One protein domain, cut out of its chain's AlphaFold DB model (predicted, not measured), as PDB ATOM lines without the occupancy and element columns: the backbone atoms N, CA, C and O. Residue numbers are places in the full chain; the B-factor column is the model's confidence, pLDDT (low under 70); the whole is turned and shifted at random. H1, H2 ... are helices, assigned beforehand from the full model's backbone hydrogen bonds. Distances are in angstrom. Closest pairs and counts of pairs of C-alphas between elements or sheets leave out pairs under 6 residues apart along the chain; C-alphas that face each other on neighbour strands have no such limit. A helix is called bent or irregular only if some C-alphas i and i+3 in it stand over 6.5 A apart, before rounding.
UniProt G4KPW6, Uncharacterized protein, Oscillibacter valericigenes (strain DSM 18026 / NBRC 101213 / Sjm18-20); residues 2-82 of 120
ATOM      1  N   THR A   2     208.655 127.747 233.353       94.44
ATOM      2  CA  THR A   2     208.341 129.173 233.570       94.44
ATOM      3  C   THR A   2     209.285 130.153 232.865       94.44
ATOM      4  O   THR A   2     208.814 130.971 232.082       94.44
ATOM      5  N   ASP A   3     210.606 130.033 233.031       96.81
ATOM      6  CA  ASP A   3     211.554 130.968 232.394       96.81
ATOM      7  C   ASP A   3     211.532 130.909 230.863       96.81
ATOM      8  O   ASP A   3     211.719 131.919 230.187       96.81
ATOM      9  N   LEU A   4     211.293 129.722 230.297       97.31
ATOM     10  CA  LEU A   4     211.193 129.537 228.849       97.31
ATOM     11  C   LEU A   4     209.913 130.176 228.302       97.31
ATOM     12  O   LEU A   4     209.952 130.807 227.247       97.31
ATOM     13  N   ALA A   5     208.800 130.047 229.027       97.50
ATOM     14  CA  ALA A   5     207.534 130.682 228.679       97.50
ATOM     15  C   ALA A   5     207.638 132.214 228.720       97.50
ATOM     16  O   ALA A   5     207.217 132.884 227.779       97.50
ATOM     17  N   ILE A   6     208.268 132.764 229.764       97.75
ATOM     18  CA  ILE A   6     208.493 134.211 229.903       97.75
ATOM     19  C   ILE A   6     209.379 134.726 228.764       97.75
ATOM     20  O   ILE A   6     208.991 135.663 228.069       97.75
ATOM     21  N   LYS A   7     210.512 134.065 228.491       97.69
ATOM     22  CA  LYS A   7     211.397 134.437 227.375       97.69
ATOM     23  C   LYS A   7     210.690 134.377 226.019       97.69
ATOM     24  O   LYS A   7     210.930 135.238 225.176       97.69
ATOM     25  N   LYS A   8     209.823 133.379 225.801       97.31
ATOM     26  CA  LYS A   8     208.994 133.287 224.590       97.31
ATOM     27  C   LYS A   8     208.084 134.510 224.467       97.31
ATOM     28  O   LYS A   8     208.126 135.179 223.439       97.31
ATOM     29  N   LEU A   9     207.329 134.839 225.519       97.38
ATOM     30  CA  LEU A   9     206.437 136.004 225.530       97.38
ATOM     31  C   LEU A   9     207.191 137.315 225.273       97.38
ATOM     32  O   LEU A   9     206.733 138.126 224.476       97.38
ATOM     33  N   GLU A  10     208.351 137.528 225.895       96.88
ATOM     34  CA  GLU A  10     209.172 138.733 225.688       96.88
ATOM     35  C   GLU A  10     209.709 138.837 224.251       96.88
ATOM     36  O   GLU A  10     209.676 139.907 223.629       96.88
ATOM     37  N   ALA A  11     210.174 137.716 223.695       96.44
ATOM     38  CA  ALA A  11     210.678 137.662 222.330       96.44
ATOM     39  C   ALA A  11     209.569 137.912 221.298       96.44
ATOM     40  O   ALA A  11     209.790 138.632 220.325       96.44
ATOM     41  N   GLU A  12     208.380 137.347 221.501       96.06
ATOM     42  CA  GLU A  12     207.231 137.525 220.607       96.06
ATOM     43  C   GLU A  12     206.600 138.915 220.757       96.06
ATOM     44  O   GLU A  12     206.240 139.541 219.758       96.06
ATOM     45  N   PHE A  13     206.559 139.459 221.978       94.06
ATOM     46  CA  PHE A  13     206.059 140.805 222.263       94.06
ATOM     47  C   PHE A  13     206.729 141.877 221.395       94.06
ATOM     48  O   PHE A  13     206.047 142.754 220.857       94.06
ATOM     49  N   SER A  14     208.053 141.793 221.234       90.88
ATOM     50  CA  SER A  14     208.842 142.758 220.456       90.88
ATOM     51  C   SER A  14     208.741 142.574 218.937       90.88
ATOM     52  O   SER A  14     208.969 143.532 218.203       90.88
ATOM     53  N   LYS A  15     208.390 141.372 218.464       91.88
ATOM     54  CA  LYS A  15     208.387 141.015 217.035       91.88
ATOM     55  C   LYS A  15     207.005 141.033 216.382       91.88
ATOM     56  O   LYS A  15     206.932 141.120 215.162       91.88
ATOM     57  N   GLY A  16     205.936 140.918 217.170       88.25
ATOM     58  CA  GLY A  16     204.575 140.799 216.647       88.25
ATOM     59  C   GLY A  16     204.042 142.073 215.986       88.25
ATOM     60  O   GLY A  16     204.377 143.194 216.381       88.25
ATOM     61  N   ALA A  17     203.163 141.891 215.000       92.88
ATOM     62  CA  ALA A  17     202.380 142.963 214.393       92.88
ATOM     63  C   ALA A  17     201.020 143.093 215.097       92.88
ATOM     64  O   ALA A  17     200.225 142.157 215.131       92.88
ATOM     65  N   TYR A  18     200.730 144.274 215.644       93.94
ATOM     66  CA  TYR A  18     199.517 144.516 216.431       93.94
ATOM     67  C   TYR A  18     198.658 145.592 215.778       93.94
ATOM     68  O   TYR A  18     199.168 146.636 215.372       93.94
ATOM     69  N   ASP A  19     197.348 145.355 215.714       92.81
ATOM     70  CA  ASP A  19     196.404 146.409 215.354       92.81
ATOM     71  C   ASP A  19     196.328 147.486 216.451       92.81
ATOM     72  O   ASP A  19     196.906 147.356 217.534       92.81
ATOM     73  N   LYS A  20     195.591 148.569 216.184       92.94
ATOM     74  CA  LYS A  20     195.468 149.693 217.123       92.94
ATOM     75  C   LYS A  20     194.915 149.291 218.498       92.94
ATOM     76  O   LYS A  20     195.270 149.921 219.486       92.94
ATOM     77  N   TYR A  21     194.060 148.270 218.579       92.94
ATOM     78  CA  TYR A  21     193.442 147.838 219.833       92.94
ATOM     79  C   TYR A  21     194.404 146.950 220.623       92.94
ATOM     80  O   TYR A  21     194.662 147.188 221.803       92.94
ATOM     81  N   ALA A  22     194.997 145.962 219.956       93.62
ATOM     82  CA  ALA A  22     196.026 145.102 220.515       93.62
ATOM     83  C   ALA A  22     197.247 145.906 220.981       93.62
ATOM     84  O   ALA A  22     197.796 145.616 222.040       93.62
ATOM     85  N   ALA A  23     197.646 146.950 220.247       93.94
ATOM     86  CA  ALA A  23     198.770 147.809 220.613       93.94
ATOM     87  C   ALA A  23     198.579 148.518 221.965       93.94
ATOM     88  O   ALA A  23     199.563 148.707 222.679       93.94
ATOM     89  N   ILE A  24     197.340 148.867 222.327       94.12
ATOM     90  CA  ILE A  24     197.014 149.506 223.610       94.12
ATOM     91  C   ILE A  24     197.067 148.480 224.752       94.12
ATOM     92  O   ILE A  24     197.614 148.762 225.813       94.12
ATOM     93  N   MET A  25     196.542 147.271 224.533       95.88
ATOM     94  CA  MET A  25     196.387 146.261 225.591       95.88
ATOM     95  C   MET A  25     197.621 145.373 225.805       95.88
ATOM     96  O   MET A  25     197.795 144.804 226.883       95.88
ATOM     97  N   LYS A  26     198.483 145.209 224.790       96.25
ATOM     98  CA  LYS A  26     199.517 144.157 224.767       96.25
ATOM     99  C   LYS A  26     200.469 144.172 225.962       96.25
ATOM    100  O   LYS A  26     200.903 143.108 226.385       96.25
ATOM    101  N   GLN A  27     200.808 145.344 226.498       97.56
ATOM    102  CA  GLN A  27     201.725 145.427 227.633       97.56
ATOM    103  C   GLN A  27     201.076 144.837 228.891       97.56
ATOM    104  O   GLN A  27     201.641 143.917 229.473       97.56
ATOM    105  N   GLY A  28     199.864 145.285 229.239       97.81
ATOM    106  CA  GLY A  28     199.126 144.759 230.391       97.81
ATOM    107  C   GLY A  28     198.844 143.264 230.262       97.81
ATOM    108  O   GLY A  28     199.058 142.509 231.207       97.81
ATOM    109  N   VAL A  29     198.453 142.804 229.065       98.31
ATOM    110  CA  VAL A  29     198.210 141.373 228.812       98.31
ATOM    111  C   VAL A  29     199.488 140.552 228.996       98.31
ATOM    112  O   VAL A  29     199.454 139.522 229.665       98.31
ATOM    113  N   LYS A  30     200.623 140.998 228.446       98.38
ATOM    114  CA  LYS A  30     201.911 140.311 228.612       98.38
ATOM    115  C   LYS A  30     202.313 140.235 230.086       98.38
ATOM    116  O   LYS A  30     202.684 139.162 230.552       98.38
ATOM    117  N   ASP A  31     202.222 141.345 230.814       98.38
ATOM    118  CA  ASP A  31     202.625 141.403 232.221       98.38
ATOM    119  C   ASP A  31     201.735 140.494 233.092       98.38
ATOM    120  O   ASP A  31     202.245 139.755 233.938       98.38
ATOM    121  N   ALA A  32     200.427 140.446 232.812       98.19
ATOM    122  CA  ALA A  32     199.503 139.508 233.447       98.19
ATOM    123  C   ALA A  32     199.863 138.042 233.145       98.19
ATOM    124  O   ALA A  32     199.961 137.236 234.069       98.19
ATOM    125  N   LEU A  33     200.131 137.691 231.879       98.25
ATOM    126  CA  LEU A  33     200.540 136.333 231.491       98.25
ATOM    127  C   LEU A  33     201.851 135.908 232.169       98.25
ATOM    128  O   LEU A  33     201.952 134.774 232.635       98.25
ATOM    129  N   ILE A  34     202.831 136.809 232.287       98.31
ATOM    130  CA  ILE A  34     204.066 136.562 233.049       98.31
ATOM    131  C   ILE A  34     203.745 136.302 234.526       98.31
ATOM    132  O   ILE A  34     204.321 135.392 235.124       98.31
ATOM    133  N   GLY A  35     202.827 137.073 235.114       97.88
ATOM    134  CA  GLY A  35     202.336 136.849 236.473       97.88
ATOM    135  C   GLY A  35     201.728 135.456 236.647       97.88
ATOM    136  O   GLY A  35     202.114 134.730 237.560       97.88
ATOM    137  N   PHE A  36     200.851 135.039 235.733       97.62
ATOM    138  CA  PHE A  36     200.211 133.722 235.778       97.62
ATOM    139  C   PHE A  36     201.204 132.570 235.568       97.62
ATOM    140  O   PHE A  36     201.132 131.579 236.286       97.62
ATOM    141  N   CYS A  37     202.203 132.718 234.687       97.56
ATOM    142  CA  CYS A  37     203.294 131.742 234.535       97.56
ATOM    143  C   CYS A  37     204.063 131.476 235.840       97.56
ATOM    144  O   CYS A  37     204.638 130.400 236.013       97.56
ATOM    145  N   LYS A  38     204.142 132.473 236.730       97.50
ATOM    146  CA  LYS A  38     204.798 132.345 238.040       97.50
ATOM    147  C   LYS A  38     203.891 131.703 239.091       97.50
ATOM    148  O   LYS A  38     204.404 131.165 240.063       97.50
ATOM    149  N   GLN A  39     202.574 131.779 238.907       96.38
ATOM    150  CA  GLN A  39     201.585 131.182 239.806       96.38
ATOM    151  C   GLN A  39     201.355 129.700 239.498       96.38
ATOM    152  O   GLN A  39     201.147 128.923 240.424       96.38
ATOM    153  N   ASP A  40     201.409 129.313 238.219       96.75
ATOM    154  CA  ASP A  40     201.054 127.968 237.773       96.75
ATOM    155  C   ASP A  40     202.005 127.442 236.680       96.75
ATOM    156  O   ASP A  40     202.191 128.043 235.615       96.75
ATOM    157  N   ALA A  41     202.626 126.290 236.953       96.31
ATOM    158  CA  ALA A  41     203.605 125.677 236.061       96.31
ATOM    159  C   ALA A  41     202.972 125.008 234.826       96.31
ATOM    160  O   ALA A  41     203.610 124.981 233.768       96.31
ATOM    161  N   GLU A  42     201.740 124.496 234.931       97.06
ATOM    162  CA  GLU A  42     201.004 123.913 233.802       97.06
ATOM    163  C   GLU A  42     200.589 125.011 232.823       97.06
ATOM    164  O   GLU A  42     200.751 124.864 231.608       97.06
ATOM    165  N   PHE A  43     200.156 126.163 233.339       97.69
ATOM    166  CA  PHE A  43     199.862 127.328 232.516       97.69
ATOM    167  C   PHE A  43     201.114 127.859 231.805       97.69
ATOM    168  O   PHE A  43     201.081 128.139 230.604       97.69
ATOM    169  N   ALA A  44     202.258 127.924 232.498       97.94
ATOM    170  CA  ALA A  44     203.525 128.278 231.861       97.94
ATOM    171  C   ALA A  44     203.898 127.305 230.729       97.94
ATOM    172  O   ALA A  44     204.363 127.721 229.664       97.94
ATOM    173  N   GLN A  45     203.679 126.006 230.932       98.00
ATOM    174  CA  GLN A  45     203.881 125.007 229.888       98.00
ATOM    175  C   GLN A  45     202.934 125.226 228.699       98.00
ATOM    176  O   GLN A  45     203.396 125.185 227.554       98.00
ATOM    177  N   ALA A  46     201.655 125.519 228.950       97.81
ATOM    178  CA  ALA A  46     200.673 125.824 227.913       97.81
ATOM    179  C   ALA A  46     201.064 127.058 227.085       97.81
ATOM    180  O   ALA A  46     200.939 127.042 225.865       97.81
ATOM    181  N   ILE A  47     201.634 128.096 227.704       97.69
ATOM    182  CA  ILE A  47     202.174 129.254 226.976       97.69
ATOM    183  C   ILE A  47     203.370 128.869 226.109       97.69
ATOM    184  O   ILE A  47     203.437 129.247 224.936       97.69
ATOM    185  N   TYR A  48     204.322 128.111 226.658       97.62
ATOM    186  CA  TYR A  48     205.515 127.714 225.912       97.62
ATOM    187  C   TYR A  48     205.164 126.874 224.674       97.62
ATOM    188  O   TYR A  48     205.700 127.124 223.593       97.62
ATOM    189  N   GLN A  49     204.218 125.941 224.809       96.44
ATOM    190  CA  GLN A  49     203.798 125.023 223.742       96.44
ATOM    191  C   GLN A  49     202.677 125.577 222.848       96.44
ATOM    192  O   GLN A  49     202.488 125.090 221.738       96.44
ATOM    193  N   GLY A  50     201.937 126.577 223.323       95.44
ATOM    194  CA  GLY A  50     200.788 127.153 222.633       95.44
ATOM    195  C   GLY A  50     201.152 128.117 221.504       95.44
ATOM    196  O   GLY A  50     202.310 128.236 221.092       95.44
ATOM    197  N   GLY A  51     200.135 128.827 221.012       95.62
ATOM    198  CA  GLY A  51     200.262 129.780 219.908       95.62
ATOM    199  C   GLY A  51     201.167 130.981 220.206       95.62
ATOM    200  O   GLY A  51     201.701 131.135 221.305       95.62
ATOM    201  N   SER A  52     201.340 131.843 219.205       97.56
ATOM    202  CA  SER A  52     202.133 133.064 219.360       97.56
ATOM    203  C   SER A  52     201.389 134.121 220.182       97.56
ATOM    204  O   SER A  52     200.155 134.167 220.207       97.56
ATOM    205  N   PHE A  53     202.131 135.019 220.822       98.06
ATOM    206  CA  PHE A  53     201.572 136.182 221.503       98.06
ATOM    207  C   PHE A  53     200.831 137.123 220.537       98.06
ATOM    208  O   PHE A  53     199.831 137.734 220.912       98.06
ATOM    209  N   GLU A  54     201.246 137.195 219.270       97.50
ATOM    210  CA  GLU A  54     200.516 137.946 218.244       97.50
ATOM    211  C   GLU A  54     199.111 137.368 218.013       97.50
ATOM    212  O   GLU A  54     198.124 138.107 218.015       97.50
ATOM    213  N   ASP A  55     198.993 136.047 217.872       97.88
ATOM    214  CA  ASP A  55     197.701 135.384 217.658       97.88
ATOM    215  C   ASP A  55     196.817 135.420 218.911       97.88
ATOM    216  O   ASP A  55     195.593 135.585 218.810       97.88
ATOM    217  N   CYS A  56     197.437 135.369 220.095       98.12
ATOM    218  CA  CYS A  56     196.768 135.666 221.356       98.12
ATOM    219  C   CYS A  56     196.137 137.061 221.299       98.12
ATOM    220  O   CYS A  56     194.936 137.214 221.523       98.12
ATOM    221  N   MET A  57     196.909 138.083 220.923       97.69
ATOM    222  CA  MET A  57     196.415 139.458 220.868       97.69
ATOM    223  C   MET A  57     195.345 139.679 219.793       97.69
ATOM    224  O   MET A  57     194.388 140.409 220.052       97.69
ATOM    225  N   LYS A  58     195.426 139.004 218.638       96.81
ATOM    226  CA  LYS A  58     194.337 138.992 217.639       96.81
ATOM    227  C   LYS A  58     193.046 138.428 218.230       96.81
ATOM    228  O   LYS A  58     191.967 138.968 217.996       96.81
ATOM    229  N   THR A  59     193.148 137.362 219.022       97.06
ATOM    230  CA  THR A  59     192.001 136.749 219.706       97.06
ATOM    231  C   THR A  59     191.431 137.671 220.782       97.06
ATOM    232  O   THR A  59     190.215 137.846 220.859       97.06
ATOM    233  N   VAL A  60     192.295 138.316 221.571       97.12
ATOM    234  CA  VAL A  60     191.906 139.285 222.607       97.12
ATOM    235  C   VAL A  60     191.164 140.476 221.994       97.12
ATOM    236  O   VAL A  60     190.066 140.806 222.446       97.12
ATOM    237  N   ALA A  61     191.717 141.078 220.937       95.94
ATOM    238  CA  ALA A  61     191.151 142.246 220.257       95.94
ATOM    239  C   ALA A  61     189.912 141.928 219.401       95.94
ATOM    240  O   ALA A  61     189.175 142.838 219.008       95.94
ATOM    241  N   LYS A  62     189.637 140.648 219.121       94.69
ATOM    242  CA  LYS A  62     188.491 140.243 218.306       94.69
ATOM    243  C   LYS A  62     187.181 140.749 218.911       94.69
ATOM    244  O   LYS A  62     186.899 140.550 220.094       94.69
ATOM    245  N   ASN A  63     186.356 141.376 218.074       91.38
ATOM    246  CA  ASN A  63     185.046 141.910 218.454       91.38
ATOM    247  C   ASN A  63     185.092 142.862 219.667       91.38
ATOM    248  O   ASN A  63     184.141 142.907 220.444       91.38
ATOM    249  N   CYS A  64     186.183 143.614 219.856       89.38
ATOM    250  CA  CYS A  64     186.275 144.598 220.942       89.38
ATOM    251  C   CYS A  64     185.417 145.855 220.708       89.38
ATOM    252  O   CYS A  64     185.204 146.626 221.635       89.38
ATOM    253  N   GLY A  65     184.907 146.079 219.490       87.81
ATOM    254  CA  GLY A  65     184.102 147.257 219.160       87.81
ATOM    255  C   GLY A  65     184.899 148.552 219.349       87.81
ATOM    256  O   GLY A  65     185.806 148.854 218.571       87.81
ATOM    257  N   THR A  66     184.556 149.322 220.383       87.94
ATOM    258  CA  THR A  66     185.283 150.536 220.788       87.94
ATOM    259  C   THR A  66     186.311 150.292 221.897       87.94
ATOM    260  O   THR A  66     187.127 151.174 222.145       87.94
ATOM    261  N   GLY A  67     186.304 149.124 222.548       90.75
ATOM    262  CA  GLY A  67     187.239 148.745 223.611       90.75
ATOM    263  C   GLY A  67     186.712 147.611 224.502       90.75
ATOM    264  O   GLY A  67     185.521 147.308 224.506       90.75
ATOM    265  N   ILE A  68     187.606 146.994 225.279       95.50
ATOM    266  CA  ILE A  68     187.277 146.005 226.321       95.50
ATOM    267  C   ILE A  68     188.008 146.351 227.622       95.50
ATOM    268  O   ILE A  68     189.004 147.067 227.595       95.50
ATOM    269  N   SER A  69     187.513 145.847 228.754       95.31
ATOM    270  CA  SER A  69     188.201 145.993 230.043       95.31
ATOM    271  C   SER A  69     189.438 145.096 230.127       95.31
ATOM    272  O   SER A  69     189.457 144.015 229.533       95.31
ATOM    273  N   ASP A  70     190.419 145.496 230.941       96.06
ATOM    274  CA  ASP A  70     191.604 144.678 231.236       96.06
ATOM    275  C   ASP A  70     191.219 143.293 231.767       96.06
ATOM    276  O   ASP A  70     191.786 142.284 231.354       96.06
ATOM    277  N   LEU A  71     190.182 143.229 232.613       96.19
ATOM    278  CA  LEU A  71     189.676 141.974 233.171       96.19
ATOM    279  C   LEU A  71     189.297 140.978 232.067       96.19
ATOM    280  O   LEU A  71     189.624 139.793 232.134       96.19
ATOM    281  N   GLU A  72     188.610 141.464 231.033       96.62
ATOM    282  CA  GLU A  72     188.192 140.638 229.906       96.62
ATOM    283  C   GLU A  72     189.347 140.342 228.945       96.62
ATOM    284  O   GLU A  72     189.446 139.227 228.428       96.62
ATOM    285  N   ALA A  73     190.262 141.294 228.750       97.69
ATOM    286  CA  ALA A  73     191.471 141.069 227.967       97.69
ATOM    287  C   ALA A  73     192.312 139.925 228.557       97.69
ATOM    288  O   ALA A  73     192.719 139.013 227.833       97.69
ATOM    289  N   TYR A  74     192.500 139.918 229.878       98.25
ATOM    290  CA  TYR A  74     193.253 138.880 230.582       98.25
ATOM    291  C   TYR A  74     192.550 137.522 230.523       98.25
ATOM    292  O   TYR A  74     193.203 136.516 230.244       98.25
ATOM    293  N   ARG A  75     191.217 137.473 230.685       97.94
ATOM    294  CA  ARG A  75     190.448 136.223 230.528       97.94
ATOM    295  C   ARG A  75     190.627 135.615 229.146       97.94
ATOM    296  O   ARG A  75     190.884 134.418 229.025       97.94
ATOM    297  N   ARG A  76     190.494 136.429 228.096       98.00
ATOM    298  CA  ARG A  76     190.657 135.977 226.706       98.00
ATOM    299  C   ARG A  76     192.069 135.469 226.442       98.00
ATOM    300  O   ARG A  76     192.215 134.434 225.801       98.00
ATOM    301  N   ALA A  77     193.082 136.155 226.966       98.31
ATOM    302  CA  ALA A  77     194.473 135.746 226.819       98.31
ATOM    303  C   ALA A  77     194.755 134.401 227.504       98.31
ATOM    304  O   ALA A  77     195.339 133.507 226.901       98.31
ATOM    305  N   VAL A  78     194.278 134.211 228.735       98.19
ATOM    306  CA  VAL A  78     194.435 132.942 229.464       98.19
ATOM    307  C   VAL A  78     193.740 131.791 228.731       98.19
ATOM    308  O   VAL A  78     194.342 130.740 228.513       98.19
ATOM    309  N   ARG A  79     192.511 132.014 228.252       98.25
ATOM    310  CA  ARG A  79     191.739 131.018 227.489       98.25
ATOM    311  C   ARG A  79     192.340 130.684 226.125       98.25
ATOM    312  O   ARG A  79     192.105 129.586 225.630       98.25
ATOM    313  N   PHE A  80     193.092 131.605 225.521       98.38
ATOM    314  CA  PHE A  80     193.808 131.345 224.271       98.38
ATOM    315  C   PHE A  80     194.879 130.262 224.453       98.38
ATOM    316  O   PHE A  80     194.996 129.375 223.610       98.38
ATOM    317  N   TYR A  81     195.631 130.308 225.555       98.12
ATOM    318  CA  TYR A  81     196.691 129.332 225.827       98.12
ATOM    319  C   TYR A  81     196.174 128.045 226.469       98.12
ATOM    320  O   TYR A  81     196.703 126.973 226.186       98.12
ATOM    321  N   PHE A  82     195.139 128.136 227.305       96.88
ATOM    322  CA  PHE A  82     194.561 126.985 227.991       96.88
ATOM    323  C   PHE A  82     193.028 127.007 227.860       96.88
ATOM    324  O   PHE A  82     192.342 127.661 228.655       96.88
TER     325      PHE A  82
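What this domain is: This is residues 2 to 82 of the 120 residues of an uncharacterized protein of Oscillibacter valericigenes (strain DSM 18026 / NBRC 101213 / Sjm18-20) (UniProt G4KPW6). A long kinked helix, H2, runs through the core, with H1 folded back along it as a hairpin and H5 packed on another side of it. H4 crosses between H1 and H5, and short H3 packs at the end where H2 finishes and H1 begins. The 81 printed residues hold five named helices, H1 to H5 in chain order, and no named strand: all helix, mostly crossed. The whole is compact, with a radius of gyration of the C-alphas of 11.5 A and spans of 34 by 24 by 17 A.

How they stand to each other: H2, residues 20 to 39, is the hub, touching four helices; it has a kink of 43 degrees near residue 27 and is irregular, C-alphas 24 and 27 being 7.4 A apart. H1, residues 2 to 15, touches it in a helical hairpin, at a shallow tilt of 10 degrees, opposite ways; the closest C-alphas, of Thr 2 and Cys 37, are 5.7 A apart. H5, residues 70 to 81, touches residues 25 to 33 of H2 at 67 degrees, only just a steep tilt, the same way; the closest C-alphas are those of Val 29 and Tyr 74, 5.8 A. H4, residues 53 to 61, touches H5 at a steep tilt of 48 degrees, closest at C-alphas 60 and 76, 5.4 A. H4 also touches residues 9 to 13 of H1, about perpendicular at 73 degrees, closest at C-alphas 12 and 53, 5.9 A. H3, residues 41 to 49, touches residues 2 to 8 of H1, closest at C-alphas 5 and 48, 4.5 A, and touches H2 only at the corner, closest at C-alphas 37 and 44, 4.4 A. H1 and H5 are apart. In H3, H4 and H5 every O i to N i+4 pair is within hydrogen-bond range; in H1 9 of 10 are, in H2 13 of 16.

Where its parts are: H2 spans 29.9 A, H1 20.3 A, H5 17.0 A, H3 12.3 A and H4 12.1 A. H1 begins at C-alpha 2, (208.341, 129.173, 233.570), and H5 ends at C-alpha 81, (196.691, 129.332, 225.827).

The domain as a whole: The two C-alphas farthest apart, of Asp 3 and Thr 66, are 34.8 A apart. The printed part has no cut, no link is long, and no printed residue is under 70 in pLDDT.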